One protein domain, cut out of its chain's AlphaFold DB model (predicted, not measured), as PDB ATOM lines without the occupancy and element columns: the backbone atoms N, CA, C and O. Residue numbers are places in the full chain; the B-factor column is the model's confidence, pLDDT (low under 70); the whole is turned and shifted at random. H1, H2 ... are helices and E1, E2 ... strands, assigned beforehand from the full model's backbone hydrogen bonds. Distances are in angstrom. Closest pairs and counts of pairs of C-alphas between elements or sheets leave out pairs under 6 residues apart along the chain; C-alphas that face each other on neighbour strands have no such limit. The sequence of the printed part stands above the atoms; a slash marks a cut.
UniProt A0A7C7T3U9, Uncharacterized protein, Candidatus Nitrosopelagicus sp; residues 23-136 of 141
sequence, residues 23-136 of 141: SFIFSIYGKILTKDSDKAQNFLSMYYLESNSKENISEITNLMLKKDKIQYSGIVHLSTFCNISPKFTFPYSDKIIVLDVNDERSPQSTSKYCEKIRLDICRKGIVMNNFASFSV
ATOM      1  N   SER A  23     101.728 124.712 169.377       83.06
ATOM      2  CA  SER A  23     101.785 125.476 168.131       83.06
ATOM      3  C   SER A  23     100.843 126.676 168.196       83.06
ATOM      4  O   SER A  23      99.773 126.596 168.794       83.06
ATOM      5  N   PHE A  24     101.234 127.788 167.572       85.50
ATOM      6  CA  PHE A  24     100.435 129.012 167.497       85.50
ATOM      7  C   PHE A  24      99.941 129.219 166.067       85.50
ATOM      8  O   PHE A  24     100.742 129.236 165.130       85.50
ATOM      9  N   ILE A  25      98.631 129.378 165.904       86.75
ATOM     10  CA  ILE A  25      97.974 129.604 164.619       86.75
ATOM     11  C   ILE A  25      97.373 131.006 164.627       86.75
ATOM     12  O   ILE A  25      96.592 131.365 165.506       86.75
ATOM     13  N   PHE A  26      97.748 131.783 163.615       88.56
ATOM     14  CA  PHE A  26      97.321 133.160 163.410       88.56
ATOM     15  C   PHE A  26      96.345 133.202 162.236       88.56
ATOM     16  O   PHE A  26      96.755 133.125 161.078       88.56
ATOM     17  N   SER A  27      95.056 133.312 162.540       89.25
ATOM     18  CA  SER A  27      93.982 133.329 161.545       89.25
ATOM     19  C   SER A  27      93.542 134.763 161.277       89.25
ATOM     20  O   SER A  27      93.114 135.468 162.186       89.25
ATOM     21  N   ILE A  28      93.649 135.212 160.029       87.94
ATOM     22  CA  ILE A  28      93.185 136.541 159.620       87.94
ATOM     23  C   ILE A  28      91.659 136.517 159.538       87.94
ATOM     24  O   ILE A  28      91.108 135.698 158.808       87.94
ATOM     25  N   TYR A  29      90.987 137.435 160.231       85.88
ATOM     26  CA  TYR A  29      89.522 137.540 160.194       85.88
ATOM     27  C   TYR A  29      89.014 138.952 159.861       85.88
ATOM     28  O   TYR A  29      87.834 139.134 159.573       85.88
ATOM     29  N   GLY A  30      89.894 139.959 159.868       86.12
ATOM     30  CA  GLY A  30      89.562 141.329 159.489       86.12
ATOM     31  C   GLY A  30      90.680 141.970 158.675       86.12
ATOM     32  O   GLY A  30      91.861 141.730 158.926       86.12
ATOM     33  N   LYS A  31      90.319 142.810 157.705       89.50
ATOM     34  CA  LYS A  31      91.261 143.556 156.863       89.50
ATOM     35  C   LYS A  31      91.211 145.039 157.228       89.50
ATOM     36  O   LYS A  31      90.133 145.617 157.275       89.50
ATOM     37  N   ILE A  32      92.380 145.633 157.472       90.44
ATOM     38  CA  ILE A  32      92.554 147.067 157.756       90.44
ATOM     39  C   ILE A  32      93.036 147.783 156.494       90.44
ATOM     40  O   ILE A  32      92.505 148.816 156.103       90.44
ATOM     41  N   LEU A  33      94.054 147.221 155.843       90.75
ATOM     42  CA  LEU A  33      94.710 147.812 154.686       90.75
ATOM     43  C   LEU A  33      95.214 146.708 153.762       90.75
ATOM     44  O   LEU A  33      95.748 145.693 154.206       90.75
ATOM     45  N   THR A  34      95.086 146.914 152.461       88.56
ATOM     46  CA  THR A  34      95.845 146.162 151.460       88.56
ATOM     47  C   THR A  34      96.163 147.103 150.326       88.56
ATOM     48  O   THR A  34      95.278 147.829 149.877       88.56
ATOM     49  N   LYS A  35      97.411 147.081 149.889       87.06
ATOM     50  CA  LYS A  35      97.872 147.770 148.697       87.06
ATOM     51  C   LYS A  35      98.309 146.730 147.685       87.06
ATOM     52  O   LYS A  35      98.863 145.698 148.064       87.06
ATOM     53  N   ASP A  36      98.057 147.023 146.420       76.06
ATOM     54  CA  ASP A  36      98.577 146.210 145.334       76.06
ATOM     55  C   ASP A  36     100.083 146.452 145.240       76.06
ATOM     56  O   ASP A  36     100.551 147.583 145.084       76.06
ATOM     57  N   SER A  37     100.855 145.386 145.416       71.62
ATOM     58  CA  SER A  37     102.302 145.421 145.284       71.62
ATOM     59  C   SER A  37     102.802 144.065 144.830       71.62
ATOM     60  O   SER A  37     102.499 143.045 145.444       71.62
ATOM     61  N   ASP A  38     103.626 144.083 143.789       70.75
ATOM     62  CA  ASP A  38     104.317 142.894 143.287       70.75
ATOM     63  C   ASP A  38     105.521 142.511 144.156       70.75
ATOM     64  O   ASP A  38     106.207 141.522 143.896       70.75
ATOM     65  N   LYS A  39     105.829 143.307 145.188       72.75
ATOM     66  CA  LYS A  39     106.985 143.057 146.035       72.75
ATOM     67  C   LYS A  39     106.669 141.953 147.050       72.75
ATOM     68  O   LYS A  39     105.673 142.022 147.772       72.75
ATOM     69  N   ALA A  40     107.566 140.972 147.152       72.44
ATOM     70  CA  ALA A  40     107.458 139.874 148.107       72.44
ATOM     71  C   ALA A  40     107.380 140.374 149.563       72.44
ATOM     72  O   ALA A  40     107.915 141.427 149.912       72.44
ATOM     73  N   GLN A  41     106.694 139.613 150.414       77.12
ATOM     74  CA  GLN A  41     106.577 139.901 151.843       77.12
ATOM     75  C   GLN A  41     107.961 139.805 152.507       77.12
ATOM     76  O   GLN A  41     108.540 138.722 152.568       77.12
ATOM     77  N   ASN A  42     108.454 140.916 153.062       83.94
ATOM     78  CA  ASN A  42     109.814 140.991 153.617       83.94
ATOM     79  C   ASN A  42     109.838 140.957 155.148       83.94
ATOM     80  O   ASN A  42     110.728 140.356 155.754       83.94
ATOM     81  N   PHE A  43     108.877 141.612 155.799       92.00
ATOM     82  CA  PHE A  43     108.871 141.754 157.249       92.00
ATOM     83  C   PHE A  43     107.451 141.711 157.798       92.00
ATOM     84  O   PHE A  43     106.565 142.414 157.323       92.00
ATOM     85  N   LEU A  44     107.250 140.905 158.836       92.62
ATOM     86  CA  LEU A  44     105.984 140.800 159.542       92.62
ATOM     87  C   LEU A  44     106.146 141.324 160.961       92.62
ATOM     88  O   LEU A  44     107.014 140.859 161.695       92.62
ATOM     89  N   SER A  45     105.283 142.241 161.376       94.69
ATOM     90  CA  SER A  45     105.220 142.706 162.758       94.69
ATOM     91  C   SER A  45     103.818 142.513 163.314       94.69
ATOM     92  O   SER A  45     102.833 142.781 162.632       94.69
ATOM     93  N   MET A  46     103.717 142.000 164.535       95.56
ATOM     94  CA  MET A  46     102.458 141.698 165.203       95.56
ATOM     95  C   MET A  46     102.386 142.424 166.532       95.56
ATOM     96  O   MET A  46     103.354 142.463 167.296       95.56
ATOM     97  N   TYR A  47     101.204 142.948 166.816       96.25
ATOM     98  CA  TYR A  47     100.923 143.763 167.984       96.25
ATOM     99  C   TYR A  47      99.579 143.374 168.568       96.25
ATOM    100  O   TYR A  47      98.658 143.106 167.806       96.25
ATOM    101  N   TYR A  48      99.431 143.393 169.888       95.94
ATOM    102  CA  TYR A  48      98.123 143.229 170.521       95.94
ATOM    103  C   TYR A  48      97.622 144.553 171.096       95.94
ATOM    104  O   TYR A  48      98.409 145.392 171.547       95.94
ATOM    105  N   LEU A  49      96.305 144.733 171.066       95.19
ATOM    106  CA  LEU A  49      95.602 145.866 171.656       95.19
ATOM    107  C   LEU A  49      94.951 145.454 172.974       95.19
ATOM    108  O   LEU A  49      94.335 144.393 173.063       95.19
ATOM    109  N   GLU A  50      94.992 146.334 173.968       93.69
ATOM    110  CA  GLU A  50      94.198 146.141 175.190       93.69
ATOM    111  C   GLU A  50      92.704 146.415 174.919       93.69
ATOM    112  O   GLU A  50      91.821 145.685 175.385       93.69
ATOM    113  N   SER A  51      92.419 147.392 174.046       88.06
ATOM    114  CA  SER A  51      91.076 147.751 173.574       88.06
ATOM    115  C   SER A  51      91.021 147.887 172.049       88.06
ATOM    116  O   SER A  51      91.775 148.659 171.455       88.06
ATOM    117  N   ASN A  52      90.097 147.164 171.413       82.56
ATOM    118  CA  ASN A  52      89.859 147.152 169.965       82.56
ATOM    119  C   ASN A  52      88.501 147.781 169.596       82.56
ATOM    120  O   ASN A  52      87.802 147.278 168.715       82.56
ATOM    121  N   SER A  53      88.110 148.866 170.279       88.88
ATOM    122  CA  SER A  53      86.901 149.621 169.925       88.88
ATOM    123  C   SER A  53      86.918 150.033 168.444       88.88
ATOM    124  O   SER A  53      87.979 150.204 167.837       88.88
ATOM    125  N   LYS A  54      85.734 150.216 167.847       89.31
ATOM    126  CA  LYS A  54      85.620 150.639 166.439       89.31
ATOM    127  C   LYS A  54      86.369 151.947 166.167       89.31
ATOM    128  O   LYS A  54      86.993 152.085 165.121       89.31
ATOM    129  N   GLU A  55      86.342 152.869 167.126       91.44
ATOM    130  CA  GLU A  55      87.081 154.135 167.087       91.44
ATOM    131  C   GLU A  55      88.594 153.902 167.029       91.44
ATOM    132  O   GLU A  55      89.256 154.436 166.140       91.44
ATOM    133  N   ASN A  56      89.133 153.027 167.887       92.88
ATOM    134  CA  ASN A  56      90.557 152.686 167.878       92.88
ATOM    135  C   ASN A  56      90.977 152.084 166.535       92.88
ATOM    136  O   ASN A  56      91.994 152.477 165.965       92.88
ATOM    137  N   ILE A  57      90.185 151.145 166.004       92.19
ATOM    138  CA  ILE A  57      90.468 150.515 164.709       92.19
ATOM    139  C   ILE A  57      90.410 151.541 163.572       92.19
ATOM    140  O   ILE A  57      91.284 151.527 162.704       92.19
ATOM    141  N   SER A  58      89.439 152.457 163.583       92.62
ATOM    142  CA  SER A  58      89.345 153.550 162.605       92.62
ATOM    143  C   SER A  58      90.589 154.444 162.641       92.62
ATOM    144  O   SER A  58      91.209 154.711 161.610       92.62
ATOM    145  N   GLU A  59      91.035 154.824 163.837       94.00
ATOM    146  CA  GLU A  59      92.189 155.704 164.007       94.00
ATOM    147  C   GLU A  59      93.508 155.039 163.598       94.00
ATOM    148  O   GLU A  59      94.368 155.664 162.963       94.00
ATOM    149  N   ILE A  60      93.648 153.745 163.903       94.25
ATOM    150  CA  ILE A  60      94.749 152.917 163.414       94.25
ATOM    151  C   ILE A  60      94.711 152.857 161.884       94.25
ATOM    152  O   ILE A  60      95.729 153.114 161.246       94.25
ATOM    153  N   THR A  61      93.547 152.599 161.286       93.06
ATOM    154  CA  THR A  61      93.372 152.530 159.825       93.06
ATOM    155  C   THR A  61      93.814 153.832 159.153       93.06
ATOM    156  O   THR A  61      94.653 153.811 158.249       93.06
ATOM    157  N   ASN A  62      93.340 154.977 159.652       93.00
ATOM    158  CA  ASN A  62      93.697 156.308 159.154       93.00
ATOM    159  C   ASN A  62      95.201 156.593 159.235       93.00
ATOM    160  O   ASN A  62      95.759 157.284 158.380       93.00
ATOM    161  N   LEU A  63      95.868 156.079 160.269       93.88
ATOM    162  CA  LEU A  63      97.312 156.199 160.412       93.88
ATOM    163  C   LEU A  63      98.044 155.288 159.421       93.88
ATOM    164  O   LEU A  63      98.961 155.764 158.753       93.88
ATOM    165  N   MET A  64      97.635 154.022 159.291       92.12
ATOM    166  CA  MET A  64      98.273 153.046 158.399       92.12
ATOM    167  C   MET A  64      98.149 153.421 156.923       92.12
ATOM    168  O   MET A  64      99.099 153.227 156.166       92.12
ATOM    169  N   LEU A  65      97.029 154.021 156.511       91.06
ATOM    170  CA  LEU A  65      96.826 154.508 155.141       91.06
ATOM    171  C   LEU A  65      97.907 155.507 154.700       91.06
ATOM    172  O   LEU A  65      98.300 155.523 153.537       91.06
ATOM    173  N   LYS A  66      98.440 156.297 155.638       92.12
ATOM    174  CA  LYS A  66      99.491 157.296 155.385       92.12
ATOM    175  C   LYS A  66     100.903 156.700 155.359       92.12
ATOM    176  O   LYS A  66     101.865 157.424 155.119       92.12
ATOM    177  N   LYS A  67     101.058 155.410 155.669       92.50
ATOM    178  CA  LYS A  67     102.353 154.724 155.759       92.50
ATOM    179  C   LYS A  67     102.591 153.947 154.472       92.50
ATOM    180  O   LYS A  67     102.030 152.876 154.271       92.50
ATOM    181  N   ASP A  68     103.421 154.495 153.599       89.12
ATOM    182  CA  ASP A  68     103.811 153.971 152.286       89.12
ATOM    183  C   ASP A  68     104.304 152.515 152.323       89.12
ATOM    184  O   ASP A  68     103.850 151.703 151.520       89.12
ATOM    185  N   LYS A  69     105.139 152.167 153.306       92.12
ATOM    186  CA  LYS A  69     105.820 150.861 153.391       92.12
ATOM    187  C   LYS A  69     104.955 149.704 153.880       92.12
ATOM    188  O   LYS A  69     105.361 148.549 153.772       92.12
ATOM    189  N   ILE A  70     103.781 149.989 154.441       92.56
ATOM    190  CA  ILE A  70     102.837 148.951 154.863       92.56
ATOM    191  C   ILE A  70     102.077 148.476 153.628       92.56
ATOM    192  O   ILE A  70     101.343 149.266 153.028       92.56
ATOM    193  N   GLN A  71     102.245 147.205 153.270       92.06
ATOM    194  CA  GLN A  71     101.550 146.584 152.137       92.06
ATOM    195  C   GLN A  71     100.224 145.973 152.560       92.06
ATOM    196  O   GLN A  71      99.207 146.128 151.887       92.06
ATOM    197  N   TYR A  72     100.215 145.328 153.721       92.12
ATOM    198  CA  TYR A  72      99.022 144.723 154.276       92.12
ATOM    199  C   TYR A  72      98.935 144.992 155.775       92.12
ATOM    200  O   TYR A  72      99.930 144.959 156.497       92.12
ATOM    201  N   SER A  73      97.719 145.234 156.252       93.88
ATOM    202  CA  SER A  73      97.410 145.165 157.670       93.88
ATOM    203  C   SER A  73      96.054 144.513 157.885       93.88
ATOM    204  O   SER A  73      95.102 144.748 157.136       93.88
ATOM    205  N   GLY A  74      95.963 143.695 158.926       93.19
ATOM    206  CA  GLY A  74      94.737 142.998 159.273       93.19
ATOM    207  C   GLY A  74      94.659 142.669 160.750       93.19
ATOM    208  O   GLY A  74      95.644 142.776 161.480       93.19
ATOM    209  N   ILE A  75      93.466 142.258 161.156       92.94
ATOM    210  CA  ILE A  75      93.170 141.770 162.494       92.94
ATOM    211  C   ILE A  75      93.213 140.243 162.466       92.94
ATOM    212  O   ILE A  75      92.722 139.598 161.531       92.94
ATOM    213  N   VAL A  76      93.852 139.685 163.483       92.12
ATOM    214  CA  VAL A  76      94.230 138.283 163.570       92.12
ATOM    215  C   VAL A  76      93.737 137.699 164.884       92.12
ATOM    216  O   VAL A  76      93.842 138.329 165.936       92.12
ATOM    217  N   HIS A  77      93.220 136.476 164.805       91.81
ATOM    218  CA  HIS A  77      92.898 135.631 165.942       91.81
ATOM    219  C   HIS A  77      94.050 134.654 166.194       91.81
ATOM    220  O   HIS A  77      94.459 133.921 165.287       91.81
ATOM    221  N   LEU A  78      94.562 134.636 167.421       91.06
ATOM    222  CA  LEU A  78      95.536 133.660 167.893       91.06
ATOM    223  C   LEU A  78      94.827 132.465 168.522       91.06
ATOM    224  O   LEU A  78      94.206 132.585 169.574       91.06
ATOM    225  N   SER A  79      95.037 131.299 167.927       88.12
ATOM    226  CA  SER A  79      94.645 130.011 168.491       88.12
ATOM    227  C   SER A  79      95.882 129.176 168.810       88.12
ATOM    228  O   SER A  79      96.921 129.286 168.152       88.12
ATOM    229  N   THR A  80      95.797 128.356 169.853       85.00
ATOM    230  CA  THR A  80      96.847 127.406 170.220       85.00
ATOM    231  C   THR A  80      96.419 125.998 169.843       85.00
ATOM    232  O   THR A  80      95.274 125.603 170.043       85.00
ATOM    233  N   PHE A  81      97.352 125.229 169.297       79.56
ATOM    234  CA  PHE A  81      97.149 123.828 168.970       79.56
ATOM    235  C   PHE A  81      98.109 122.981 169.808       79.56
ATOM    236  O   PHE A  81      99.327 123.031 169.615       79.56
ATOM    237  N   CYS A  82      97.561 122.266 170.792       75.94
ATOM    238  CA  CYS A  82      98.296 121.394 171.706       75.94
ATOM    239  C   CYS A  82      97.358 120.321 172.277       75.94
ATOM    240  O   CYS A  82      96.205 120.618 172.583       75.94
ATOM    241  N   ASN A  83      97.857 119.099 172.486       75.44
ATOM    242  CA  ASN A  83      97.089 118.031 173.150       75.44
ATOM    243  C   ASN A  83      96.925 118.254 174.657       75.44
ATOM    244  O   ASN A  83      96.102 117.607 175.300       75.44
ATOM    245  N   ILE A  84      97.738 119.137 175.232       78.69
ATOM    246  CA  ILE A  84      97.685 119.496 176.641       78.69
ATOM    247  C   ILE A  84      96.998 120.851 176.730       78.69
ATOM    248  O   ILE A  84      97.468 121.823 176.133       78.69
ATOM    249  N   SER A  85      95.904 120.922 177.493       76.75
ATOM    250  CA  SER A  85      95.229 122.194 177.745       76.75
ATOM    251  C   SER A  85      96.221 123.182 178.362       76.75
ATOM    252  O   SER A  85      96.855 122.858 179.376       76.75
ATOM    253  N   PRO A  86      96.380 124.384 177.788       78.25
ATOM    254  CA  PRO A  86      97.273 125.375 178.355       78.25
ATOM    255  C   PRO A  86      96.759 125.794 179.737       78.25
ATOM    256  O   PRO A  86      95.562 125.978 179.945       78.25
ATOM    257  N   LYS A  87      97.677 125.962 180.695       82.88
ATOM    258  CA  LYS A  87      97.348 126.473 182.039       82.88
ATOM    259  C   LYS A  87      97.001 127.964 182.039       82.88
ATOM    260  O   LYS A  87      96.491 128.475 183.029       82.88
ATOM    261  N   PHE A  88      97.327 128.659 180.953       81.62
ATOM    262  CA  PHE A  88      97.133 130.090 180.786       81.62
ATOM    263  C   PHE A  88      96.658 130.381 179.366       81.62
ATOM    264  O   PHE A  88      97.242 129.884 178.401       81.62
ATOM    265  N   THR A  89      95.642 131.228 179.253       83.56
ATOM    266  CA  THR A  89      95.131 131.714 177.972       83.56
ATOM    267  C   THR A  89      95.558 133.157 177.790       83.56
ATOM    268  O   THR A  89      95.388 133.982 178.686       83.56
ATOM    269  N   PHE A  90      96.112 133.471 176.621       89.50
ATOM    270  CA  PHE A  90      96.473 134.840 176.291       89.50
ATOM    271  C   PHE A  90      95.200 135.699 176.157       89.50
ATOM    272  O   PHE A  90      94.370 135.400 175.299       89.50
ATOM    273  N   PRO A  91      95.027 136.763 176.962       90.44
ATOM    274  CA  PRO A  91      93.750 137.479 177.067       90.44
ATOM    275  C   PRO A  91      93.415 138.355 175.850       90.44
ATOM    276  O   PRO A  91      92.301 138.859 175.733       90.44
ATOM    277  N   TYR A  92      94.374 138.555 174.943       93.50
ATOM    278  CA  TYR A  92      94.239 139.427 173.775       93.50
ATOM    279  C   TYR A  92      94.294 138.645 172.455       93.50
ATOM    280  O   TYR A  92      94.695 139.197 171.432       93.50
ATOM    281  N   SER A  93      93.898 137.367 172.472       91.12
ATOM    282  CA  SER A  93      93.911 136.464 171.309       91.12
ATOM    283  C   SER A  93      93.182 137.025 170.091       91.12
ATOM    284  O   SER A  93      93.645 136.837 168.973       91.12
ATOM    285  N   ASP A  94      92.086 137.751 170.302       89.19
ATOM    286  CA  ASP A  94      91.269 138.354 169.242       89.19
ATOM    287  C   ASP A  94      91.694 139.772 168.864       89.19
ATOM    288  O   ASP A  94      91.129 140.373 167.957       89.19
ATOM    289  N   LYS A  95      92.663 140.357 169.567       91.44
ATOM    290  CA  LYS A  95      92.989 141.784 169.459       91.44
ATOM    291  C   LYS A  95      94.362 142.006 168.841       91.44
ATOM    292  O   LYS A  95      95.047 142.960 169.205       91.44
ATOM    293  N   ILE A  96      94.779 141.125 167.931       94.69
ATOM    294  CA  ILE A  96      96.098 141.191 167.299       94.69
ATOM    295  C   ILE A  96      95.994 141.900 165.952       94.69
ATOM    296  O   ILE A  96      95.185 141.534 165.108       94.69
ATOM    297  N   ILE A  97      96.852 142.890 165.737       95.12
ATOM    298  CA  ILE A  97      97.078 143.535 164.449       95.12
ATOM    299  C   ILE A  97      98.379 143.009 163.867       95.12
ATOM    300  O   ILE A  97      99.417 143.007 164.528       95.12
ATOM    301  N   VAL A  98      98.320 142.615 162.602       94.44
ATOM    302  CA  VAL A  98      99.492 142.265 161.807       94.44
ATOM    303  C   VAL A  98      99.813 143.384 160.823       94.44
ATOM    304  O   VAL A  98      98.907 143.966 160.222       94.44
ATOM    305  N   LEU A  99     101.101 143.683 160.671       94.44
ATOM    306  CA  LEU A  99     101.669 144.590 159.681       94.44
ATOM    307  C   LEU A  99     102.608 143.791 158.783       94.44
ATOM    308  O   LEU A  99     103.636 143.294 159.243       94.44
ATOM    309  N   ASP A 100     102.252 143.689 157.511       92.44
ATOM    310  CA  ASP A 100     103.162 143.283 156.449       92.44
ATOM    311  C   ASP A 100     103.847 144.539 155.909       92.44
ATOM    312  O   ASP A 100     103.198 145.439 155.353       92.44
ATOM    313  N   VAL A 101     105.152 144.625 156.142       92.56
ATOM    314  CA  VAL A 101     105.966 145.784 155.799       92.56
ATOM    315  C   VAL A 101     106.984 145.390 154.749       92.56
ATOM    316  O   VAL A 101     107.803 144.489 154.941       92.56
ATOM    317  N   ASN A 102     106.962 146.141 153.654       89.88
ATOM    318  CA  ASN A 102     107.943 146.031 152.600       89.88
ATOM    319  C   ASN A 102     108.883 147.231 152.632       89.88
ATOM    320  O   ASN A 102     108.504 148.361 152.319       89.88
ATOM    321  N   ASP A 103     110.111 146.973 153.053       87.88
ATOM    322  CA  ASP A 103     111.178 147.954 153.134       87.88
ATOM    323  C   ASP A 103     112.463 147.287 152.642       87.88
ATOM    324  O   ASP A 103     112.744 146.143 152.997       87.88
ATOM    325  N   GLU A 104     113.233 147.996 151.825       86.31
ATOM    326  CA  GLU A 104     114.505 147.509 151.264       86.31
ATOM    327  C   GLU A 104     115.659 147.635 152.273       86.31
ATOM    328  O   GLU A 104     116.767 147.152 152.057       86.31
ATOM    329  N   ARG A 105     115.396 148.296 153.404       88.06
ATOM    330  CA  ARG A 105     116.338 148.443 154.514       88.06
ATOM    331  C   ARG A 105     116.458 147.151 155.326       88.06
ATOM    332  O   ARG A 105     115.647 146.236 155.225       88.06
ATOM    333  N   SER A 106     117.465 147.107 156.200       90.50
ATOM    334  CA  SER A 106     117.706 145.958 157.079       90.50
ATOM    335  C   SER A 106     116.507 145.637 157.991       90.50
ATOM    336  O   SER A 106     115.801 146.560 158.409       90.50
ATOM    337  N   PRO A 107     116.318 144.369 158.417       90.19
ATOM    338  CA  PRO A 107     115.239 143.990 159.335       90.19
ATOM    339  C   PRO A 107     115.213 144.811 160.631       90.19
ATOM    340  O   PRO A 107     114.147 145.120 161.158       90.19
ATOM    341  N   GLN A 108     116.379 145.229 161.133       90.88
ATOM    342  CA  GLN A 108     116.488 146.105 162.301       90.88
ATOM    343  C   GLN A 108     115.922 147.505 162.020       90.88
ATOM    344  O   GLN A 108     115.259 148.091 162.875       90.88
ATOM    345  N   SER A 109     116.157 148.044 160.822       93.50
ATOM    346  CA  SER A 109     115.597 149.331 160.392       93.50
ATOM    347  C   SER A 109     114.082 149.250 160.208       93.50
ATOM    348  O   SER A 109     113.360 150.158 160.624       93.50
ATOM    349  N   THR A 110     113.598 148.146 159.640       93.94
ATOM    350  CA  THR A 110     112.166 147.884 159.452       93.94
ATOM    351  C   THR A 110     111.450 147.699 160.788       93.94
ATOM    352  O   THR A 110     110.389 148.281 161.004       93.94
ATOM    353  N   SER A 111     112.072 146.999 161.741       94.12
ATOM    354  CA  SER A 111     111.573 146.884 163.115       94.12
ATOM    355  C   SER A 111     111.433 148.256 163.789       94.12
ATOM    356  O   SER A 111     110.363 148.596 164.288       94.12
ATOM    357  N   LYS A 112     112.458 149.121 163.697       95.50
ATOM    358  CA  LYS A 112     112.385 150.506 164.207       95.50
ATOM    359  C   LYS A 112     111.263 151.321 163.556       95.50
ATOM    360  O   LYS A 112     110.633 152.140 164.222       95.50
ATOM    361  N   TYR A 113     111.014 151.118 162.263       95.50
ATOM    362  CA  TYR A 113     109.899 151.755 161.564       95.50
ATOM    363  C   TYR A 113     108.540 151.306 162.126       95.50
ATOM    364  O   TYR A 113     107.694 152.159 162.402       95.50
ATOM    365  N   CYS A 114     108.359 150.005 162.365       95.50
ATOM    366  CA  CYS A 114     107.143 149.461 162.973       95.50
ATOM    367  C   CYS A 114     106.948 149.981 164.410       95.50
ATOM    368  O   CYS A 114     105.858 150.426 164.766       95.50
ATOM    369  N   GLU A 115     108.016 150.062 165.209       95.88
ATOM    370  CA  GLU A 115     107.948 150.643 166.556       95.88
ATOM    371  C   GLU A 115     107.586 152.131 166.547       95.88
ATOM    372  O   GLU A 115     106.828 152.591 167.401       95.88
ATOM    373  N   LYS A 116     108.052 152.900 165.554       96.06
ATOM    374  CA  LYS A 116     107.619 154.294 165.391       96.06
ATOM    375  C   LYS A 116     106.118 154.384 165.112       96.06
ATOM    376  O   LYS A 116     105.456 155.240 165.688       96.06
ATOM    377  N   ILE A 117     105.580 153.497 164.274       95.75
ATOM    378  CA  ILE A 117     104.136 153.412 164.009       95.75
ATOM    379  C   ILE A 117     103.369 153.086 165.294       95.75
ATOM    380  O   ILE A 117     102.399 153.774 165.608       95.75
ATOM    381  N   ARG A 118     103.830 152.097 166.069       96.38
ATOM    382  CA  ARG A 118     103.241 151.753 167.369       96.38
ATOM    383  C   ARG A 118     103.211 152.962 168.305       96.38
ATOM    384  O   ARG A 118     102.175 153.261 168.886       96.38
ATOM    385  N   LEU A 119     104.318 153.697 168.415       96.69
ATOM    386  CA  LEU A 119     104.389 154.911 169.234       96.69
ATOM    387  C   LEU A 119     103.441 156.010 168.734       96.69
ATOM    388  O   LEU A 119     102.805 156.668 169.553       96.69
ATOM    389  N   ASP A 120     103.323 156.210 167.419       96.31
ATOM    390  CA  ASP A 120     102.370 157.166 166.841       96.31
ATOM    391  C   ASP A 120     100.913 156.798 167.195       96.31
ATOM    392  O   ASP A 120     100.106 157.692 167.437       96.31
ATOM    393  N   ILE A 121     100.586 155.503 167.275       95.50
ATOM    394  CA  ILE A 121      99.273 154.995 167.709       95.50
ATOM    395  C   ILE A 121      99.078 155.207 169.215       95.50
ATOM    396  O   ILE A 121      98.051 155.738 169.634       95.50
ATOM    397  N   CYS A 122     100.084 154.888 170.035       95.69
ATOM    398  CA  CYS A 122     100.023 155.102 171.483       95.69
ATOM    399  C   CYS A 122      99.870 156.576 171.869       95.69
ATOM    400  O   CYS A 122      99.156 156.884 172.819       95.69
ATOM    401  N   ARG A 123     100.457 157.506 171.104       95.88
ATOM    402  CA  ARG A 123     100.261 158.957 171.297       95.88
ATOM    403  C   ARG A 123      98.811 159.410 171.117       95.88
ATOM    404  O   ARG A 123      98.469 160.494 171.573       95.88
ATOM    405  N   LYS A 124      97.967 158.595 170.482       94.25
ATOM    406  CA  LYS A 124      96.528 158.842 170.329       94.25
ATOM    407  C   LYS A 124      95.683 158.196 171.433       94.25
ATOM    408  O   LYS A 124      94.468 158.147 171.315       94.25
ATOM    409  N   GLY A 125      96.318 157.678 172.487       94.19
ATOM    410  CA  GLY A 125      95.642 157.027 173.614       94.19
ATOM    411  C   GLY A 125      95.329 155.544 173.398       94.19
ATOM    412  O   GLY A 125      94.694 154.927 174.247       94.19
ATOM    413  N   ILE A 126      95.781 154.947 172.291       96.25
ATOM    414  CA  ILE A 126      95.525 153.536 171.981       96.25
ATOM    415  C   ILE A 126      96.683 152.680 172.496       96.25
ATOM    416  O   ILE A 126      97.803 152.746 171.981       96.25
ATOM    417  N   VAL A 127      96.420 151.838 173.497       95.50
ATOM    418  CA  VAL A 127      97.442 150.935 174.041       95.50
ATOM    419  C   VAL A 127      97.680 149.772 173.077       95.50
ATOM    420  O   VAL A 127      96.815 148.916 172.876       95.50
ATOM    421  N   MET A 128      98.869 149.770 172.473       95.69
ATOM    422  CA  MET A 128      99.320 148.798 171.484       95.69
ATOM    423  C   MET A 128     100.714 148.307 171.866       95.69
ATOM    424  O   MET A 128     101.670 149.088 171.944       95.69
ATOM    425  N   ASN A 129     100.826 147.001 172.084       96.00
ATOM    426  CA  ASN A 129     102.025 146.357 172.604       96.00
ATOM    427  C   ASN A 129     102.622 145.412 171.564       96.00
ATOM    428  O   ASN A 129     101.892 144.755 170.819       96.00
ATOM    429  N   ASN A 130     103.955 145.350 171.503       94.25
ATOM    430  CA  ASN A 130     104.651 144.425 170.610       94.25
ATOM    431  C   ASN A 130     104.359 142.982 171.038       94.25
ATOM    432  O   ASN A 130     104.466 142.647 172.218       94.25
ATOM    433  N   PHE A 131     103.962 142.153 170.077       93.56
ATOM    434  CA  PHE A 131     103.767 140.724 170.281       93.56
ATOM    435  C   PHE A 131     104.952 139.936 169.720       93.56
ATOM    436  O   PHE A 131     105.585 139.165 170.436       93.56
ATOM    437  N   ALA A 132     105.256 140.131 168.434       92.00
ATOM    438  CA  ALA A 132     106.414 139.530 167.784       92.00
ATOM    439  C   ALA A 132     106.759 140.267 166.486       92.00
ATOM    440  O   ALA A 132     105.931 140.966 165.903       92.00
ATOM    441  N   SER A 133     107.982 140.099 165.991       92.12
ATOM    442  CA  SER A 133     108.390 140.611 164.681       92.12
ATOM    443  C   SER A 133     109.368 139.657 164.011       92.12
ATOM    444  O   SER A 133     110.275 139.136 164.656       92.12
ATOM    445  N   PHE A 134     109.183 139.436 162.714       89.44
ATOM    446  CA  PHE A 134     109.912 138.445 161.938       89.44
ATOM    447  C   PHE A 134     110.358 139.032 160.605       89.44
ATOM    448  O   PHE A 134     109.558 139.598 159.863       89.44
ATOM    449  N   SER A 135     111.629 138.824 160.265       87.94
ATOM    450  CA  SER A 135     112.065 138.927 158.876       87.94
ATOM    451  C   SER A 135     111.634 137.659 158.154       87.94
ATOM    452  O   SER A 135     111.927 136.554 158.618       87.94
ATOM    453  N   VAL A 136     110.955 137.805 157.025       80.69
ATOM    454  CA  VAL A 136     110.640 136.672 156.162       80.69
ATOM    455  C   VAL A 136     111.853 136.438 155.275       80.69
ATOM    456  O   VAL A 136     112.229 137.283 154.471       80.69
TER     457      VAL A 136
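This is residues 23 to 136 of the 141 residues of an uncharacterized protein of Candidatus Nitrosopelagicus sp (UniProt A0A7C7T3U9). A strongly twisted sheet of five antiparallel strands has H1 and H2 over one face, making two layers, helices on one face of a sheet; its other face is bare. The long strands E1 and E3 pair at one edge, and residues 83 to 88 of the link from E3 to E4 stick out. The printed part has 114 residues, with two named helices and five named strands in the chain order E1, E2, H1, E3, E4, H2, E5; the sheet runs E1, E3, E4, E2, E5. The class is mixed, helices and strands, and the whole is compact, with a radius of gyration of the C-alphas of 14.3 A and spans of 42 by 31 by 24 A.

E1, residues 23 to 34, begins at C-alpha 23 (101.785, 125.476, 168.131), is 27.2 A long and bends by 78 degrees at residue 31. E3, residues 70 to 81, is 29.4 A long. E4 is residues 96 to 101, E2 residues 43 to 49. E5, residues 128 to 135, ends at C-alpha 135 (112.065, 138.927, 158.876). H1 is residues 54 to 65; H2, residues 107 to 122, is 22.4 A long.

N 25 and O 79 of the neighbour strands E1 and E3 are within hydrogen-bond range at 2.8 A, as are N 98 and O 74 of the hairpin E3 and E4, 2.9 A, N 45 and O 99 of the neighbours E2 and E4, 2.9 A, and N 44 and O 134 of the neighbours E2 and E5, 2.8 A. E2, H1, E3 and E4, H2, E5 are split strand-helix-strand units, another strand lying between their two, with right-handed crossovers. H1 is on the sheet at a height of 9.4 A, over E3 and only just not over E4, on which 2 of its C-alphas fall. H2 is on it at 8.0 A, over E2 and only just over E5, with 3 C-alphas; the closest C-alphas of H2 and E5, Pro 107 and Ser 135, are 6.0 A apart. H1 and H2 are close but not clearly touching, C-alphas 60 and 121 being closest at 6.6 A. In both helices every O i to N i+4 pair is within hydrogen-bond range.

The two C-alphas farthest apart, Lys 66 and Ile 84, are 43.4 A apart. The printed part has no cut. The link from E3 to E4, 14 residues, is long. The mean pLDDT of the printed part is 89.8, and no printed residue is under 70.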